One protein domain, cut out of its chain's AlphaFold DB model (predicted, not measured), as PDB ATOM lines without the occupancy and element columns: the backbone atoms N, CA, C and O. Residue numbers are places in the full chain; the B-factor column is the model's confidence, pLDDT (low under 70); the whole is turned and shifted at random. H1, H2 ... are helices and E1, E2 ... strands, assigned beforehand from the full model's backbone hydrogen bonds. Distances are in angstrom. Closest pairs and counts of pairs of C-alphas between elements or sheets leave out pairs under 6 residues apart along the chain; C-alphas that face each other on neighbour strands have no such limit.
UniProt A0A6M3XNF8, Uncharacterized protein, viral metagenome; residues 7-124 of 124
ATOM      1  N   TYR A   7     -12.320 -24.663 -23.130       93.38
ATOM      2  CA  TYR A   7     -13.454 -24.597 -24.049       93.38
ATOM      3  C   TYR A   7     -14.773 -24.915 -23.327       93.38
ATOM      4  O   TYR A   7     -14.907 -25.969 -22.701       93.38
ATOM      5  N   GLU A   8     -15.756 -24.029 -23.454       92.56
ATOM      6  CA  GLU A   8     -17.109 -24.177 -22.921       92.56
ATOM      7  C   GLU A   8     -18.095 -23.537 -23.908       92.56
ATOM      8  O   GLU A   8     -18.002 -22.352 -24.192       92.56
ATOM      9  N   LEU A   9     -19.024 -24.321 -24.467       87.56
ATOM     10  CA  LEU A   9     -19.935 -23.842 -25.513       87.56
ATOM     11  C   LEU A   9     -20.956 -22.829 -24.960       87.56
ATOM     12  O   LEU A   9     -21.780 -23.205 -24.119       87.56
ATOM     13  N   HIS A  10     -20.987 -21.601 -25.490       83.06
ATOM     14  CA  HIS A  10     -21.891 -20.529 -25.055       83.06
ATOM     15  C   HIS A  10     -22.854 -20.101 -26.177       83.06
ATOM     16  O   HIS A  10     -22.737 -19.053 -26.794       83.06
ATOM     17  N   ILE A  11     -23.909 -20.892 -26.395       73.81
ATOM     18  CA  ILE A  11     -24.839 -20.723 -27.537       73.81
ATOM     19  C   ILE A  11     -25.540 -19.344 -27.585       73.81
ATOM     20  O   ILE A  11     -25.890 -18.871 -28.665       73.81
ATOM     21  N   PHE A  12     -25.788 -18.713 -26.432       74.88
ATOM     22  CA  PHE A  12     -26.606 -17.492 -26.336       74.88
ATOM     23  C   PHE A  12     -25.882 -16.278 -25.746       74.88
ATOM     24  O   PHE A  12     -26.475 -15.202 -25.694       74.88
ATOM     25  N   ASN A  13     -24.635 -16.433 -25.299       79.44
ATOM     26  CA  ASN A  13     -23.905 -15.386 -24.592       79.44
ATOM     27  C   ASN A  13     -22.527 -15.223 -25.219       79.44
ATOM     28  O   ASN A  13     -21.714 -16.126 -25.112       79.44
ATOM     29  N   ILE A  14     -22.274 -14.060 -25.814       81.62
ATOM     30  CA  ILE A  14     -20.935 -13.682 -26.267       81.62
ATOM     31  C   ILE A  14     -20.257 -12.947 -25.112       81.62
ATOM     32  O   ILE A  14     -20.805 -11.969 -24.585       81.62
ATOM     33  N   LEU A  15     -19.085 -13.417 -24.703       91.38
ATOM     34  CA  LEU A  15     -18.279 -12.779 -23.677       91.38
ATOM     35  C   LEU A  15     -17.483 -11.620 -24.278       91.38
ATOM     36  O   LEU A  15     -16.876 -11.715 -25.342       91.38
ATOM     37  N   SER A  16     -17.416 -10.508 -23.551       93.56
ATOM     38  CA  SER A  16     -16.396  -9.496 -23.830       93.56
ATOM     39  C   SER A  16     -14.992 -10.056 -23.558       93.56
ATOM     40  O   SER A  16     -14.839 -10.930 -22.697       93.56
ATOM     41  N   PRO A  17     -13.936  -9.495 -24.179       95.00
ATOM     42  CA  PRO A  17     -12.563  -9.912 -23.905       95.00
ATOM     43  C   PRO A  17     -12.198  -9.898 -22.410       95.00
ATOM     44  O   PRO A  17     -11.540 -10.808 -21.911       95.00
ATOM     45  N   TYR A  18     -12.675  -8.895 -21.666       95.62
ATOM     46  CA  TYR A  18     -12.458  -8.822 -20.221       95.62
ATOM     47  C   TYR A  18     -13.194  -9.932 -19.461       95.62
ATOM     48  O   TYR A  18     -12.624 -10.536 -18.557       95.62
ATOM     49  N   GLN A  19     -14.443 -10.233 -19.831       96.00
ATOM     50  CA  GLN A  19     -15.180 -11.334 -19.211       96.00
ATOM     51  C   GLN A  19     -14.483 -12.667 -19.461       96.00
ATOM     52  O   GLN A  19     -14.276 -13.402 -18.500       96.00
ATOM     53  N   LEU A  20     -14.056 -12.937 -20.700       95.81
ATOM     54  CA  LEU A  20     -13.314 -14.153 -21.010       95.81
ATOM     55  C   LEU A  20     -12.020 -14.252 -20.189       95.81
ATOM     56  O   LEU A  20     -11.722 -15.312 -19.649       95.81
ATOM     57  N   TYR A  21     -11.261 -13.159 -20.063       96.06
ATOM     58  CA  TYR A  21     -10.032 -13.139 -19.264       96.06
ATOM     59  C   TYR A  21     -10.266 -13.546 -17.801       96.06
ATOM     60  O   TYR A  21      -9.465 -14.283 -17.230       96.06
ATOM     61  N   ILE A  22     -11.373 -13.092 -17.206       97.12
ATOM     62  CA  ILE A  22     -11.727 -13.410 -15.818       97.12
ATOM     63  C   ILE A  22     -12.269 -14.838 -15.678       97.12
ATOM     64  O   ILE A  22     -11.922 -15.525 -14.719       97.12
ATOM     65  N   THR A  23     -13.134 -15.289 -16.592       95.56
ATOM     66  CA  THR A  23     -13.777 -16.614 -16.494       95.56
ATOM     67  C   THR A  23     -12.876 -17.747 -16.960       95.56
ATOM     68  O   THR A  23     -13.079 -18.887 -16.542       95.56
ATOM     69  N   GLN A  24     -11.926 -17.447 -17.851       95.56
ATOM     70  CA  GLN A  24     -11.060 -18.400 -18.542       95.56
ATOM     71  C   GLN A  24     -11.832 -19.504 -19.287       95.56
ATOM     72  O   GLN A  24     -11.304 -20.587 -19.542       95.56
ATOM     73  N   LYS A  25     -13.096 -19.238 -19.630       95.19
ATOM     74  CA  LYS A  25     -14.039 -20.192 -20.221       95.19
ATOM     75  C   LYS A  25     -14.861 -19.514 -21.301       95.19
ATOM     76  O   LYS A  25     -15.487 -18.499 -21.004       95.19
ATOM     77  N   GLY A  26     -14.881 -20.098 -22.492       94.19
ATOM     78  CA  GLY A  26     -15.638 -19.595 -23.637       94.19
ATOM     79  C   GLY A  26     -15.543 -20.530 -24.834       94.19
ATOM     80  O   GLY A  26     -14.933 -21.603 -24.749       94.19
ATOM     81  N   ASP A  27     -16.146 -20.122 -25.943       93.44
ATOM     82  CA  ASP A  27     -16.160 -20.888 -27.186       93.44
ATOM     83  C   ASP A  27     -15.292 -20.263 -28.292       93.44
ATOM     84  O   ASP A  27     -14.435 -19.413 -28.043       93.44
ATOM     85  N   CYS A  28     -15.438 -20.748 -29.531       93.31
ATOM     86  CA  CYS A  28     -14.626 -20.255 -30.641       93.31
ATOM     87  C   CYS A  28     -14.850 -18.765 -30.935       93.31
ATOM     88  O   CYS A  28     -13.903 -18.108 -31.358       93.31
ATOM     89  N   ASP A  29     -16.059 -18.235 -30.716       94.31
ATOM     90  CA  ASP A  29     -16.358 -16.816 -30.934       94.31
ATOM     91  C   ASP A  29     -15.649 -15.968 -29.868       94.31
ATOM     92  O   ASP A  29     -14.909 -15.038 -30.200       94.31
ATOM     93  N   ASP A  30     -15.764 -16.354 -28.593       95.31
ATOM     94  CA  ASP A  30     -15.110 -15.651 -27.482       95.31
ATOM     95  C   ASP A  30     -13.587 -15.633 -27.638       95.31
ATOM     96  O   ASP A  30     -12.934 -14.599 -27.476       95.31
ATOM     97  N   PHE A  31     -13.005 -16.787 -27.971       96.19
ATOM     98  CA  PHE A  31     -11.560 -16.931 -28.103       96.19
ATOM     99  C   PHE A  31     -11.026 -16.130 -29.287       96.19
ATOM    100  O   PHE A  31     -10.009 -15.447 -29.145       96.19
ATOM    101  N   ALA A  32     -11.714 -16.162 -30.432       96.25
ATOM    102  CA  ALA A  32     -11.320 -15.375 -31.592       96.25
ATOM    103  C   ALA A  32     -11.412 -13.868 -31.295       96.25
ATOM    104  O   ALA A  32     -10.457 -13.135 -31.559       96.25
ATOM    105  N   ASN A  33     -12.497 -13.409 -30.660       95.81
ATOM    106  CA  ASN A  33     -12.663 -12.006 -30.266       95.81
ATOM    107  C   ASN A  33     -11.613 -11.542 -29.247       95.81
ATOM    108  O   ASN A  33     -11.081 -10.435 -29.346       95.81
ATOM    109  N   PHE A  34     -11.271 -12.379 -28.269       96.38
ATOM    110  CA  PHE A  34     -10.216 -12.055 -27.314       96.38
ATOM    111  C   PHE A  34      -8.847 -11.954 -27.988       96.38
ATOM    112  O   PHE A  34      -8.077 -11.037 -27.694       96.38
ATOM    113  N   ALA A  35      -8.555 -12.859 -28.922       96.81
ATOM    114  CA  ALA A  35      -7.281 -12.867 -29.619       96.81
ATOM    115  C   ALA A  35      -7.110 -11.637 -30.526       96.81
ATOM    116  O   ALA A  35      -6.069 -10.982 -30.462       96.81
ATOM    117  N   ILE A  36      -8.137 -11.257 -31.302       97.69
ATOM    118  CA  ILE A  36      -8.082 -10.020 -32.101       97.69
ATOM    119  C   ILE A  36      -7.971  -8.782 -31.205       97.69
ATOM    120  O   ILE A  36      -7.233  -7.865 -31.545       97.69
ATOM    121  N   PHE A  37      -8.637  -8.761 -30.042       97.38
ATOM    122  CA  PHE A  37      -8.572  -7.639 -29.104       97.38
ATOM    123  C   PHE A  37      -7.154  -7.419 -28.572       97.38
ATOM    124  O   PHE A  37      -6.623  -6.312 -28.663       97.38
ATOM    125  N   ILE A  38      -6.518  -8.474 -28.055       96.62
ATOM    126  CA  ILE A  38      -5.158  -8.378 -27.520       96.62
ATOM    127  C   ILE A  38      -4.155  -8.064 -28.634       96.62
ATOM    128  O   ILE A  38      -3.319  -7.176 -28.472       96.62
ATOM    129  N   SER A  39      -4.248  -8.726 -29.788       97.06
ATOM    130  CA  SER A  39      -3.321  -8.475 -30.894       97.06
ATOM    131  C   SER A  39      -3.469  -7.059 -31.462       97.06
ATOM    132  O   SER A  39      -2.462  -6.389 -31.694       97.06
ATOM    133  N   ASN A  40      -4.694  -6.549 -31.608       98.00
ATOM    134  CA  ASN A  40      -4.917  -5.169 -32.035       98.00
ATOM    135  C   ASN A  40      -4.359  -4.157 -31.023       98.00
ATOM    136  O   ASN A  40      -3.698  -3.197 -31.421       98.00
ATOM    137  N   TYR A  41      -4.525  -4.412 -29.717       97.31
ATOM    138  CA  TYR A  41      -3.919  -3.601 -28.655       97.31
ATOM    139  C   TYR A  41      -2.384  -3.527 -28.768       97.31
ATOM    140  O   TYR A  41      -1.788  -2.493 -28.463       97.31
ATOM    141  N   HIS A  42      -1.743  -4.587 -29.267       96.94
ATOM    142  CA  HIS A  42      -0.303  -4.637 -29.536       96.94
ATOM    143  C   HIS A  42       0.108  -4.132 -30.933       96.94
ATOM    144  O   HIS A  42       1.274  -4.250 -31.304       96.94
ATOM    145  N   GLY A  43      -0.810  -3.523 -31.690       97.19
ATOM    146  CA  GLY A  43      -0.517  -2.857 -32.961       97.19
ATOM    147  C   GLY A  43      -0.585  -3.754 -34.198       97.19
ATOM    148  O   GLY A  43      -0.167  -3.326 -35.273       97.19
ATOM    149  N   TYR A  44      -1.111  -4.974 -34.075       97.75
ATOM    150  CA  TYR A  44      -1.335  -5.848 -35.224       97.75
ATOM    151  C   TYR A  44      -2.625  -5.470 -35.964       97.75
ATOM    152  O   TYR A  44      -3.653  -5.152 -35.360       97.75
ATOM    153  N   GLU A  45      -2.592  -5.555 -37.294       98.31
ATOM    154  CA  GLU A  45      -3.801  -5.529 -38.120       98.31
ATOM    155  C   GLU A  45      -4.469  -6.911 -38.030       98.31
ATOM    156  O   GLU A  45      -3.842  -7.936 -38.312       98.31
ATOM    157  N   THR A  46      -5.724  -6.943 -37.579       98.56
ATOM    158  CA  THR A  46      -6.438  -8.176 -37.216       98.56
ATOM    159  C   THR A  46      -7.794  -8.272 -37.893       98.56
ATOM    160  O   THR A  46      -8.453  -7.251 -38.105       98.56
ATOM    161  N   PHE A  47      -8.248  -9.502 -38.133       98.62
ATOM    162  CA  PHE A  47      -9.558  -9.780 -38.715       98.62
ATOM    163  C   PHE A  47     -10.253 -10.920 -37.982       98.62
ATOM    164  O   PHE A  47      -9.603 -11.853 -37.512       98.62
ATOM    165  N   LEU A  48     -11.579 -10.863 -37.932       98.25
ATOM    166  CA  LEU A  48     -12.415 -11.963 -37.467       98.25
ATOM    167  C   LEU A  48     -13.013 -12.668 -38.680       98.25
ATOM    168  O   LEU A  48     -13.634 -12.028 -39.527       98.25
ATOM    169  N   VAL A  49     -12.862 -13.985 -38.762       98.44
ATOM    170  CA  VAL A  49     -13.493 -14.786 -39.814       98.44
ATOM    171  C   VAL A  49     -14.601 -15.615 -39.202       98.44
ATOM    172  O   VAL A  49     -14.348 -16.404 -38.303       98.44
ATOM    173  N   LYS A  50     -15.816 -15.468 -39.726       97.44
ATOM    174  CA  LYS A  50     -16.970 -16.307 -39.405       97.44
ATOM    175  C   LYS A  50     -17.215 -17.297 -40.532       97.44
ATOM    176  O   LYS A  50     -17.480 -16.874 -41.654       97.44
ATOM    177  N   ILE A  51     -17.217 -18.589 -40.227       97.75
ATOM    178  CA  ILE A  51     -17.494 -19.682 -41.163       97.75
ATOM    179  C   ILE A  51     -18.850 -20.302 -40.813       97.75
ATOM    180  O   ILE A  51     -19.073 -20.771 -39.699       97.75
ATOM    181  N   CYS A  52     -19.768 -20.304 -41.776       96.88
ATOM    182  CA  CYS A  52     -21.077 -20.941 -41.679       96.88
ATOM    183  C   CYS A  52     -21.051 -22.311 -42.361       96.88
ATOM    184  O   CYS A  52     -20.477 -22.449 -43.445       96.88
ATOM    185  N   TYR A  53     -21.748 -23.297 -41.795       95.12
ATOM    186  CA  TYR A  53     -21.833 -24.651 -42.349       95.12
ATOM    187  C   TYR A  53     -23.227 -24.991 -42.894       95.12
ATOM    188  O   TYR A  53     -24.249 -24.476 -42.444       95.12
ATOM    189  N   LYS A  54     -23.283 -25.873 -43.898       94.25
ATOM    190  CA  LYS A  54     -24.532 -26.398 -44.472       94.25
ATOM    191  C   LYS A  54     -25.243 -27.272 -43.447       94.25
ATOM    192  O   LYS A  54     -24.642 -28.207 -42.941       94.25
ATOM    193  N   ASN A  55     -26.532 -27.026 -43.220       88.75
ATOM    194  CA  ASN A  55     -27.394 -27.812 -42.324       88.75
ATOM    195  C   ASN A  55     -27.009 -27.781 -40.831       88.75
ATOM    196  O   ASN A  55     -27.561 -28.560 -40.057       88.75
ATOM    197  N   TYR A  56     -26.120 -26.877 -40.407       85.56
ATOM    198  CA  TYR A  56     -25.766 -26.691 -38.999       85.56
ATOM    199  C   TYR A  56     -26.066 -25.256 -38.562       85.56
ATOM    200  O   TYR A  56     -25.814 -24.308 -39.301       85.56
ATOM    201  N   ALA A  57     -26.607 -25.097 -37.351       82.94
ATOM    202  CA  ALA A  57     -26.882 -23.784 -36.763       82.94
ATOM    203  C   ALA A  57     -25.638 -23.139 -36.122       82.94
ATOM    204  O   ALA A  57     -25.649 -21.947 -35.816       82.94
ATOM    205  N   ILE A  58     -24.579 -23.924 -35.915       85.69
ATOM    206  CA  ILE A  58     -23.317 -23.457 -35.345       85.69
ATOM    207  C   ILE A  58     -22.428 -22.843 -36.429       85.69
ATOM    208  O   ILE A  58     -22.382 -23.324 -37.564       85.69
ATOM    209  N   ASN A  59     -21.716 -21.784 -36.058       91.75
ATOM    210  CA  ASN A  59     -20.669 -21.180 -36.876       91.75
ATOM    211  C   ASN A  59     -19.321 -21.426 -36.204       91.75
ATOM    212  O   ASN A  59     -19.269 -21.636 -34.994       91.75
ATOM    213  N   HIS A  60     -18.251 -21.367 -36.985       94.69
ATOM    214  CA  HIS A  60     -16.891 -21.362 -36.467       94.69
ATOM    215  C   HIS A  60     -16.266 -19.984 -36.648       94.69
ATOM    216  O   HIS A  60     -16.589 -19.282 -37.610       94.69
ATOM    217  N   TYR A  61     -15.393 -19.604 -35.721       96.00
ATOM    218  CA  TYR A  61     -14.737 -18.308 -35.731       96.00
ATOM    219  C   TYR A  61     -13.228 -18.471 -35.605       96.00
ATOM    220  O   TYR A  61     -12.753 -19.243 -34.773       96.00
ATOM    221  N   LEU A  62     -12.498 -17.724 -36.431       98.19
ATOM    222  CA  LEU A  62     -11.039 -17.669 -36.441       98.19
ATOM    223  C   LEU A  62     -10.578 -16.227 -36.248       98.19
ATOM    224  O   LEU A  62     -11.176 -15.298 -36.800       98.19
ATOM    225  N   ALA A  63      -9.476 -16.053 -35.527       98.31
ATOM    226  CA  ALA A  63      -8.764 -14.783 -35.464       98.31
ATOM    227  C   ALA A  63      -7.617 -14.791 -36.474       98.31
ATOM    228  O   ALA A  63      -6.804 -15.714 -36.474       98.31
ATOM    229  N   ILE A  64      -7.549 -13.769 -37.322       98.50
ATOM    230  CA  ILE A  64      -6.506 -13.586 -38.334       98.50
ATOM    231  C   ILE A  64      -5.606 -12.424 -37.925       98.50
ATOM    232  O   ILE A  64      -6.090 -11.383 -37.474       98.50
ATOM    233  N   TYR A  65      -4.311 -12.580 -38.161       98.31
ATOM    234  CA  TYR A  65      -3.270 -11.596 -37.890       98.31
ATOM    235  C   TYR A  65      -2.501 -11.335 -39.177       98.31
ATOM    236  O   TYR A  65      -2.065 -12.276 -39.843       98.31
ATOM    237  N   LYS A  66      -2.334 -10.065 -39.539       97.88
ATOM    238  CA  LYS A  66      -1.497  -9.684 -40.670       97.88
ATOM    239  C   LYS A  66      -0.093  -9.374 -40.179       97.88
ATOM    240  O   LYS A  66       0.139  -8.389 -39.481       97.88
ATOM    241  N   GLU A  67       0.849 -10.211 -40.577       96.12
ATOM    242  CA  GLU A  67       2.236 -10.162 -40.143       96.12
ATOM    243  C   GLU A  67       3.124 -10.151 -41.385       96.12
ATOM    244  O   GLU A  67       3.001 -11.002 -42.260       96.12
ATOM    245  N   ASN A  68       3.991  -9.141 -41.509       94.12
ATOM    246  CA  ASN A  68       4.862  -8.961 -42.681       94.12
ATOM    247  C   ASN A  68       4.114  -8.962 -44.032       94.12
ATOM    248  O   ASN A  68       4.658  -9.371 -45.053       94.12
ATOM    249  N   GLY A  69       2.865  -8.486 -44.042       95.12
ATOM    250  CA  GLY A  69       2.027  -8.414 -45.243       95.12
ATOM    251  C   GLY A  69       1.275  -9.702 -45.593       95.12
ATOM    252  O   GLY A  69       0.520  -9.684 -46.559       95.12
ATOM    253  N   GLN A  70       1.430 -10.771 -44.808       97.94
ATOM    254  CA  GLN A  70       0.762 -12.059 -45.008       97.94
ATOM    255  C   GLN A  70      -0.129 -12.405 -43.812       97.94
ATOM    256  O   GLN A  70      -0.010 -11.811 -42.741       97.94
ATOM    257  N   TYR A  71      -1.045 -13.350 -43.995       98.44
ATOM    258  CA  TYR A  71      -2.045 -13.722 -43.004       98.44
ATOM    259  C   TYR A  71      -1.680 -15.021 -42.283       98.44
ATOM    260  O   TYR A  71      -1.474 -16.069 -42.901       98.44
ATOM    261  N   ASN A  72      -1.669 -14.934 -40.959       98.12
ATOM    262  CA  ASN A  72      -1.610 -16.044 -40.014       98.12
ATOM    263  C   ASN A  72      -2.916 -16.096 -39.223       98.12
ATOM    264  O   ASN A  72      -3.674 -15.127 -39.221       98.12
ATOM    265  N   PHE A  73      -3.204 -17.203 -38.545       98.12
ATOM    266  CA  PHE A  73      -4.454 -17.311 -37.794       98.12
ATOM    267  C   PHE A  73      -4.333 -18.154 -36.538       98.12
ATOM    268  O   PHE A  73      -3.362 -18.879 -36.344       98.12
ATOM    269  N   SER A  74      -5.342 -18.067 -35.684       97.00
ATOM    270  CA  SER A  74      -5.565 -19.024 -34.612       97.00
ATOM    271  C   SER A  74      -6.992 -19.542 -34.649       97.00
ATOM    272  O   SER A  74      -7.924 -18.780 -34.927       97.00
ATOM    273  N   ASP A  75      -7.144 -20.818 -34.315       92.56
ATOM    274  CA  ASP A  75      -8.431 -21.405 -33.962       92.56
ATOM    275  C   ASP A  75      -8.706 -21.206 -32.456       92.56
ATOM    276  O   ASP A  75      -8.135 -20.330 -31.793       92.56
ATOM    277  N   ASN A  76      -9.591 -22.026 -31.892       87.50
ATOM    278  CA  ASN A  76      -9.930 -22.006 -30.475       87.50
ATOM    279  C   ASN A  76      -8.788 -22.477 -29.542       87.50
ATOM    280  O   ASN A  76      -8.890 -22.324 -28.327       87.50
ATOM    281  N   GLN A  77      -7.703 -23.056 -30.048       89.31
ATOM    282  CA  GLN A  77      -6.649 -23.652 -29.223       89.31
ATOM    283  C   GLN A  77      -5.262 -23.130 -29.592       89.31
ATOM    284  O   GLN A  77      -4.530 -22.651 -28.705       89.31
ATOM    285  N   TYR A  78      -4.933 -23.177 -30.880       93.62
ATOM    286  CA  TYR A  78      -3.596 -23.055 -31.433       93.62
ATOM    287  C   TYR A  78      -3.461 -21.862 -32.372       93.62
ATOM    288  O   TYR A  78      -4.408 -21.410 -33.008       93.62
ATOM    289  N   TYR A  79      -2.230 -21.369 -32.457       95.94
ATOM    290  CA  TYR A  79      -1.801 -20.402 -33.456       95.94
ATOM    291  C   TYR A  79      -1.079 -21.130 -34.594       95.94
ATOM    292  O   TYR A  79      -0.271 -22.029 -34.351       95.94
ATOM    293  N   PHE A  80      -1.341 -20.705 -35.826       96.75
ATOM    294  CA  PHE A  80      -0.804 -21.271 -37.053       96.75
ATOM    295  C   PHE A  80      -0.083 -20.184 -37.858       96.75
ATOM    296  O   PHE A  80      -0.707 -19.270 -38.405       96.75
ATOM    297  N   SER A  81       1.243 -20.320 -37.969       96.50
ATOM    298  CA  SER A  81       2.073 -19.495 -38.853       96.50
ATOM    299  C   SER A  81       2.117 -20.124 -40.246       96.50
ATOM    300  O   SER A  81       2.917 -21.019 -40.517       96.50
ATOM    301  N   VAL A  82       1.196 -19.699 -41.108       95.62
ATOM    302  CA  VAL A  82       0.965 -20.255 -42.453       95.62
ATOM    303  C   VAL A  82       1.345 -19.289 -43.573       95.62
ATOM    304  O   VAL A  82       1.700 -19.741 -44.657       95.62
ATOM    305  N   ASN A  83       1.335 -17.982 -43.297       97.00
ATOM    306  CA  ASN A  83       1.745 -16.907 -44.197       97.00
ATOM    307  C   ASN A  83       1.001 -16.918 -45.548       97.00
ATOM    308  O   ASN A  83       1.617 -16.863 -46.611       97.00
ATOM    309  N   TYR A  84      -0.332 -16.999 -45.514       98.00
ATOM    310  CA  TYR A  84      -1.158 -16.957 -46.726       98.00
ATOM    311  C   TYR A  84      -1.397 -15.530 -47.220       98.00
ATOM    312  O   TYR A  84      -1.508 -14.596 -46.432       98.00
ATOM    313  N   ASP A  85      -1.585 -15.367 -48.529       97.88
ATOM    314  CA  ASP A  85      -1.888 -14.059 -49.126       97.88
ATOM    315  C   ASP A  85      -3.394 -13.733 -49.119       97.88
ATOM    316  O   ASP A  85      -3.790 -12.601 -49.401       97.88
ATOM    317  N   LYS A  86      -4.256 -14.721 -48.835       97.94
ATOM    318  CA  LYS A  86      -5.720 -14.597 -48.919       97.94
ATOM    319  C   LYS A  86      -6.425 -15.270 -47.749       97.94
ATOM    320  O   LYS A  86      -6.064 -16.377 -47.350       97.94
ATOM    321  N   PHE A  87      -7.523 -14.665 -47.293       98.19
ATOM    322  CA  PHE A  87      -8.415 -15.270 -46.298       98.19
ATOM    323  C   PHE A  87      -8.989 -16.610 -46.775       98.19
ATOM    324  O   PHE A  87      -9.137 -17.539 -45.982       98.19
ATOM    325  N   SER A  88      -9.251 -16.743 -48.081       97.75
ATOM    326  CA  SER A  88      -9.778 -17.974 -48.672       97.75
ATOM    327  C   SER A  88      -8.908 -19.198 -48.407       97.75
ATOM    328  O   SER A  88      -9.450 -20.281 -48.215       97.75
ATOM    329  N   ASP A  89      -7.583 -19.046 -48.392       97.94
ATOM    330  CA  ASP A  89      -6.666 -20.175 -48.216       97.94
ATOM    331  C   ASP A  89      -6.687 -20.673 -46.765       97.94
ATOM    332  O   ASP A  89      -6.716 -21.880 -46.527       97.94
ATOM    333  N   ILE A  90      -6.816 -19.750 -45.803       97.94
ATOM    334  CA  ILE A  90      -7.038 -20.066 -44.384       97.94
ATOM    335  C   ILE A  90      -8.380 -20.778 -44.196       97.94
ATOM    336  O   ILE A  90      -8.429 -21.841 -43.583       97.94
ATOM    337  N   VAL A  91      -9.464 -20.238 -44.767       97.44
ATOM    338  CA  VAL A  91     -10.800 -20.847 -44.660       97.44
ATOM    339  C   VAL A  91     -10.827 -22.241 -45.283       97.44
ATOM    340  O   VAL A  91     -11.466 -23.140 -44.739       97.44
ATOM    341  N   LEU A  92     -10.153 -22.441 -46.421       96.38
ATOM    342  CA  LEU A  92     -10.050 -23.749 -47.068       96.38
ATOM    343  C   LEU A  92      -9.283 -24.749 -46.207       96.38
ATOM    344  O   LEU A  92      -9.759 -25.874 -46.055       96.38
ATOM    345  N   LEU A  93      -8.140 -24.335 -45.652       96.50
ATOM    346  CA  LEU A  93      -7.341 -25.161 -44.756       96.50
ATOM    347  C   LEU A  93      -8.168 -25.583 -43.540       96.50
ATOM    348  O   LEU A  93      -8.373 -26.777 -43.332       96.50
ATOM    349  N   ASP A  94      -8.694 -24.624 -42.779       95.75
ATOM    350  CA  ASP A  94      -9.476 -24.893 -41.570       95.75
ATOM    351  C   ASP A  94     -10.728 -25.738 -41.866       95.75
ATOM    352  O   ASP A  94     -10.973 -26.779 -41.252       95.75
ATOM    353  N   SER A  95     -11.482 -25.382 -42.908       94.94
ATOM    354  CA  SER A  95     -12.687 -26.132 -43.265       94.94
ATOM    355  C   SER A  95     -12.399 -27.568 -43.708       94.94
ATOM    356  O   SER A  95     -13.269 -28.428 -43.567       94.94
ATOM    357  N   GLN A  96     -11.212 -27.853 -44.254       95.06
ATOM    358  CA  GLN A  96     -10.811 -29.222 -44.572       95.06
ATOM    359  C   GLN A  96     -10.658 -30.057 -43.295       95.06
ATOM    360  O   GLN A  96     -11.139 -31.192 -43.255       95.06
ATOM    361  N   TRP A  97     -10.064 -29.492 -42.241       92.25
ATOM    362  CA  TRP A  97      -9.991 -30.137 -40.927       92.25
ATOM    363  C   TRP A  97     -11.384 -30.356 -40.337       92.25
ATOM    364  O   TRP A  97     -11.695 -31.465 -39.904       92.25
ATOM    365  N   MET A  98     -12.260 -29.349 -40.398       92.69
ATOM    366  CA  MET A  98     -13.637 -29.461 -39.895       92.69
ATOM    367  C   MET A  98     -14.458 -30.516 -40.648       92.69
ATOM    368  O   MET A  98     -15.249 -31.245 -40.043       92.69
ATOM    369  N   TYR A  99     -14.241 -30.659 -41.956       93.69
ATOM    370  CA  TYR A  99     -14.867 -31.714 -42.745       93.69
ATOM    371  C   TYR A  99     -14.365 -33.108 -42.354       93.69
ATOM    372  O   TYR A  99     -15.174 -34.010 -42.150       93.69
ATOM    373  N   ILE A 100     -13.048 -33.296 -42.221       94.50
ATOM    374  CA  ILE A 100     -12.462 -34.604 -41.888       94.50
ATOM    375  C   ILE A 100     -12.862 -35.040 -40.473       94.50
ATOM    376  O   ILE A 100     -13.207 -36.203 -40.267       94.50
ATOM    377  N   SER A 101     -12.848 -34.115 -39.513       91.56
ATOM    378  CA  SER A 101     -13.128 -34.413 -38.105       91.56
ATOM    379  C   SER A 101     -14.622 -34.547 -37.800       91.56
ATOM    380  O   SER A 101     -14.997 -35.365 -36.961       91.56
ATOM    381  N   TYR A 102     -15.481 -33.760 -38.465       90.69
ATOM    382  CA  TYR A 102     -16.894 -33.618 -38.078       90.69
ATOM    383  C   TYR A 102     -17.899 -33.729 -39.235       90.69
ATOM    384  O   TYR A 102     -19.107 -33.695 -39.005       90.69
ATOM    385  N   GLY A 103     -17.441 -33.854 -40.484       93.75
ATOM    386  CA  GLY A 103     -18.305 -33.865 -41.671       93.75
ATOM    387  C   GLY A 103     -18.886 -32.494 -42.035       93.75
ATOM    388  O   GLY A 103     -19.804 -32.405 -42.853       93.75
ATOM    389  N   TYR A 104     -18.378 -31.410 -41.444       94.25
ATOM    390  CA  TYR A 104     -18.906 -30.067 -41.666       94.25
ATOM    391  C   TYR A 104     -18.484 -29.522 -43.027       94.25
ATOM    392  O   TYR A 104     -17.305 -29.407 -43.347       94.25
ATOM    393  N   THR A 105     -19.474 -29.166 -43.844       95.62
ATOM    394  CA  THR A 105     -19.255 -28.538 -45.151       95.62
ATOM    395  C   THR A 105     -19.627 -27.071 -45.058       95.62
ATOM    396  O   THR A 105     -20.785 -26.754 -44.788       95.62
ATOM    397  N   TRP A 106     -18.678 -26.166 -45.283       95.88
ATOM    398  CA  TRP A 106     -18.964 -24.736 -45.218       95.88
ATOM    399  C   TRP A 106     -19.854 -24.268 -46.383       95.88
ATOM    400  O   TRP A 106     -19.818 -24.819 -47.488       95.88
ATOM    401  N   SER A 107     -20.684 -23.262 -46.124       96.81
ATOM    402  CA  SER A 107     -21.612 -22.638 -47.080       96.81
ATOM    403  C   SER A 107     -21.316 -21.163 -47.313       96.81
ATOM    404  O   SER A 107     -21.568 -20.636 -48.393       96.81
ATOM    405  N   LYS A 108     -20.779 -20.478 -46.306       97.56
ATOM    406  CA  LYS A 108     -20.467 -19.056 -46.359       97.56
ATOM    407  C   LYS A 108     -19.306 -18.764 -45.423       97.56
ATOM    408  O   LYS A 108     -19.225 -19.382 -44.366       97.56
ATOM    409  N   TYR A 109     -18.470 -17.792 -45.762       98.19
ATOM    410  CA  TYR A 109     -17.667 -17.111 -44.753       98.19
ATOM    411  C   TYR A 109     -17.744 -15.596 -44.904       98.19
ATOM    412  O   TYR A 109     -18.066 -15.069 -45.975       98.19
ATOM    413  N   ILE A 110     -17.505 -14.906 -43.794       98.62
ATOM    414  CA  ILE A 110     -17.486 -13.448 -43.698       98.62
ATOM    415  C   ILE A 110     -16.218 -13.058 -42.956       98.62
ATOM    416  O   ILE A 110     -15.931 -13.629 -41.905       98.62
ATOM    417  N   VAL A 111     -15.486 -12.096 -43.500       98.69
ATOM    418  CA  VAL A 111     -14.304 -11.508 -42.877       98.69
ATOM    419  C   VAL A 111     -14.662 -10.107 -42.409       98.69
ATOM    420  O   VAL A 111     -15.159  -9.291 -43.193       98.69
ATOM    421  N   TYR A 112     -14.397  -9.841 -41.140       98.62
ATOM    422  CA  TYR A 112     -14.593  -8.552 -40.502       98.62
ATOM    423  C   TYR A 112     -13.241  -7.937 -40.152       98.62
ATOM    424  O   TYR A 112     -12.352  -8.645 -39.678       98.62
ATOM    425  N   ASP A 113     -13.088  -6.630 -40.354       98.38
ATOM    426  CA  ASP A 113     -12.001  -5.891 -39.708       98.38
ATOM    427  C   ASP A 113     -12.240  -5.781 -38.189       98.38
ATOM    428  O   ASP A 113     -13.290  -6.163 -37.666       98.38
ATOM    429  N   TYR A 114     -11.262  -5.233 -37.466       97.50
ATOM    430  CA  TYR A 114     -11.365  -5.014 -36.019       97.50
ATOM    431  C   TYR A 114     -12.592  -4.178 -35.597       97.50
ATOM    432  O   TYR A 114     -13.108  -4.331 -34.491       97.50
ATOM    433  N   TRP A 115     -13.090  -3.306 -36.475       97.31
ATOM    434  CA  TRP A 115     -14.236  -2.433 -36.218       97.31
ATOM    435  C   TRP A 115     -15.576  -3.077 -36.591       97.31
ATOM    436  O   TRP A 115     -16.606  -2.404 -36.550       97.31
ATOM    437  N   ASN A 116     -15.582  -4.373 -36.917       95.88
ATOM    438  CA  ASN A 116     -16.733  -5.137 -37.393       95.88
ATOM    439  C   ASN A 116     -17.272  -4.707 -38.768       95.88
ATOM    440  O   ASN A 116     -18.405  -5.048 -39.122       95.88
ATOM    441  N   ASN A 117     -16.481  -4.007 -39.585       98.31
ATOM    442  CA  ASN A 117     -16.835  -3.783 -40.983       98.31
ATOM    443  C   ASN A 117     -16.553  -5.048 -41.790       98.31
ATOM    444  O   ASN A 117     -15.493  -5.658 -41.660       98.31
ATOM    445  N   ILE A 118     -17.479  -5.425 -42.673       98.56
ATOM    446  CA  ILE A 118     -17.261  -6.539 -43.600       98.56
ATOM    447  C   ILE A 118     -16.236  -6.103 -44.650       98.56
ATOM    448  O   ILE A 118     -16.494  -5.173 -45.414       98.56
ATOM    449  N   VAL A 119     -15.107  -6.809 -44.716       98.31
ATOM    450  CA  VAL A 119     -14.065  -6.591 -45.734       98.31
ATOM    451  C   VAL A 119     -14.113  -7.633 -46.850       98.31
ATOM    452  O   VAL A 119     -13.732  -7.340 -47.978       98.31
ATOM    453  N   GLU A 120     -14.638  -8.828 -46.568       98.50
ATOM    454  CA  GLU A 120     -14.823  -9.890 -47.558       98.50
ATOM    455  C   GLU A 120     -16.014 -10.784 -47.184       98.50
ATOM    456  O   GLU A 120     -16.269 -11.059 -46.011       98.50
ATOM    457  N   GLN A 121     -16.764 -11.250 -48.184       98.19
ATOM    458  CA  GLN A 121     -17.834 -12.230 -48.000       98.19
ATOM    459  C   GLN A 121     -17.917 -13.156 -49.213       98.19
ATOM    460  O   GLN A 121     -18.053 -12.690 -50.344       98.19
ATOM    461  N   VAL A 122     -17.936 -14.468 -48.969       98.12
ATOM    462  CA  VAL A 122     -18.056 -15.491 -50.017       98.12
ATOM    463  C   VAL A 122     -19.113 -16.523 -49.633       98.12
ATOM    464  O   VAL A 122     -19.173 -16.964 -48.487       98.12
ATOM    465  N   THR A 123     -19.927 -16.933 -50.608       96.31
ATOM    466  CA  THR A 123     -21.004 -17.931 -50.460       96.31
ATOM    467  C   THR A 123     -20.827 -19.051 -51.493       96.31
ATOM    468  O   THR A 123     -20.365 -18.784 -52.604       96.31
ATOM    469  N   ARG A 124     -21.195 -20.288 -51.138       88.31
ATOM    470  CA  ARG A 124     -21.121 -21.508 -51.962       88.31
ATOM    471  C   ARG A 124     -22.433 -22.281 -52.025       88.31
ATOM    472  O   ARG A 124     -23.130 -22.377 -50.991       88.31
TER     473      ARG A 124
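Overview. This is residues 7 to 124 of the 124 residues of an uncharacterized protein of viral metagenome (UniProt A0A6M3XNF8). One twisted sheet of six antiparallel strands curls round the long helix H3 on one face, while H2 covers E2 and E1 on the other: three layers, helices on both faces of a sheet. H1 packs on H2, away from the sheet. The printed part has 118 residues, with three named helices and six named strands in the order H1, H2, E1, E2, E3, E4, H3, E5, E6; the sheet runs E4, E3, E2, E1, E5, E6, and the class is mixed. It is compact, with a radius of gyration of the C-alphas of 13.6 A and spans of 34 by 34 by 25 A.

Along the chain. Find C-alpha 45 at (-3.801, -5.529, -38.120); from there E1, residues 45 to 53, runs 26.6 A. E2, residues 59 to 67, covers 25.6 A, then come E3, residues 70 to 74, and E4, residues 79 to 84. E5, residues 106 to 113, covers 20.8 A; E6, residues 118 to 123, ends at C-alpha 123, (-21.004, -17.931, -50.460). H3 is residues 87 to 102, 21.8 A, H2 residues 28 to 41, 19.9 A, and H1 residues 17 to 23.

Arrangement. E1 to E4 form a meander of hairpins, each strand the antiparallel neighbour of the one before; look for N 49 and O 62, 2.9 A, N 65 and O 72, 2.8 A, and N 80 and O 73, 2.8 A, within hydrogen-bond range. E5 is antiparallel to E1, with N 50 and O 110 at 2.9 A, and forms a hairpin with edge strand E6, with N 111 and O 120 at 2.8 A. H2 is on the sheet at a height of 7.9 A, over E2 and E1; its closest C-alphas to E2 are Ala 32 and Ala 63, 4.7 A. H3 is on the opposite face; its closest C-alphas to E5 are Ser 95 and Trp 106, 6.7 A. H1 touches H2 at a steep tilt of 58 degrees, closest at the C-alphas of Pro 17 and Phe 34, 4.7 A. In H1, H2 and H3 every O i to N i+4 pair is within hydrogen-bond range.

Size, cuts and confidence. The C-alphas of Ile 22 and Arg 124 are the two farthest apart, 38.2 A. The printed part has no cut, and the links between its named elements are tight. Mean pLDDT of the printed part is 94.9, and no printed residue is under 70.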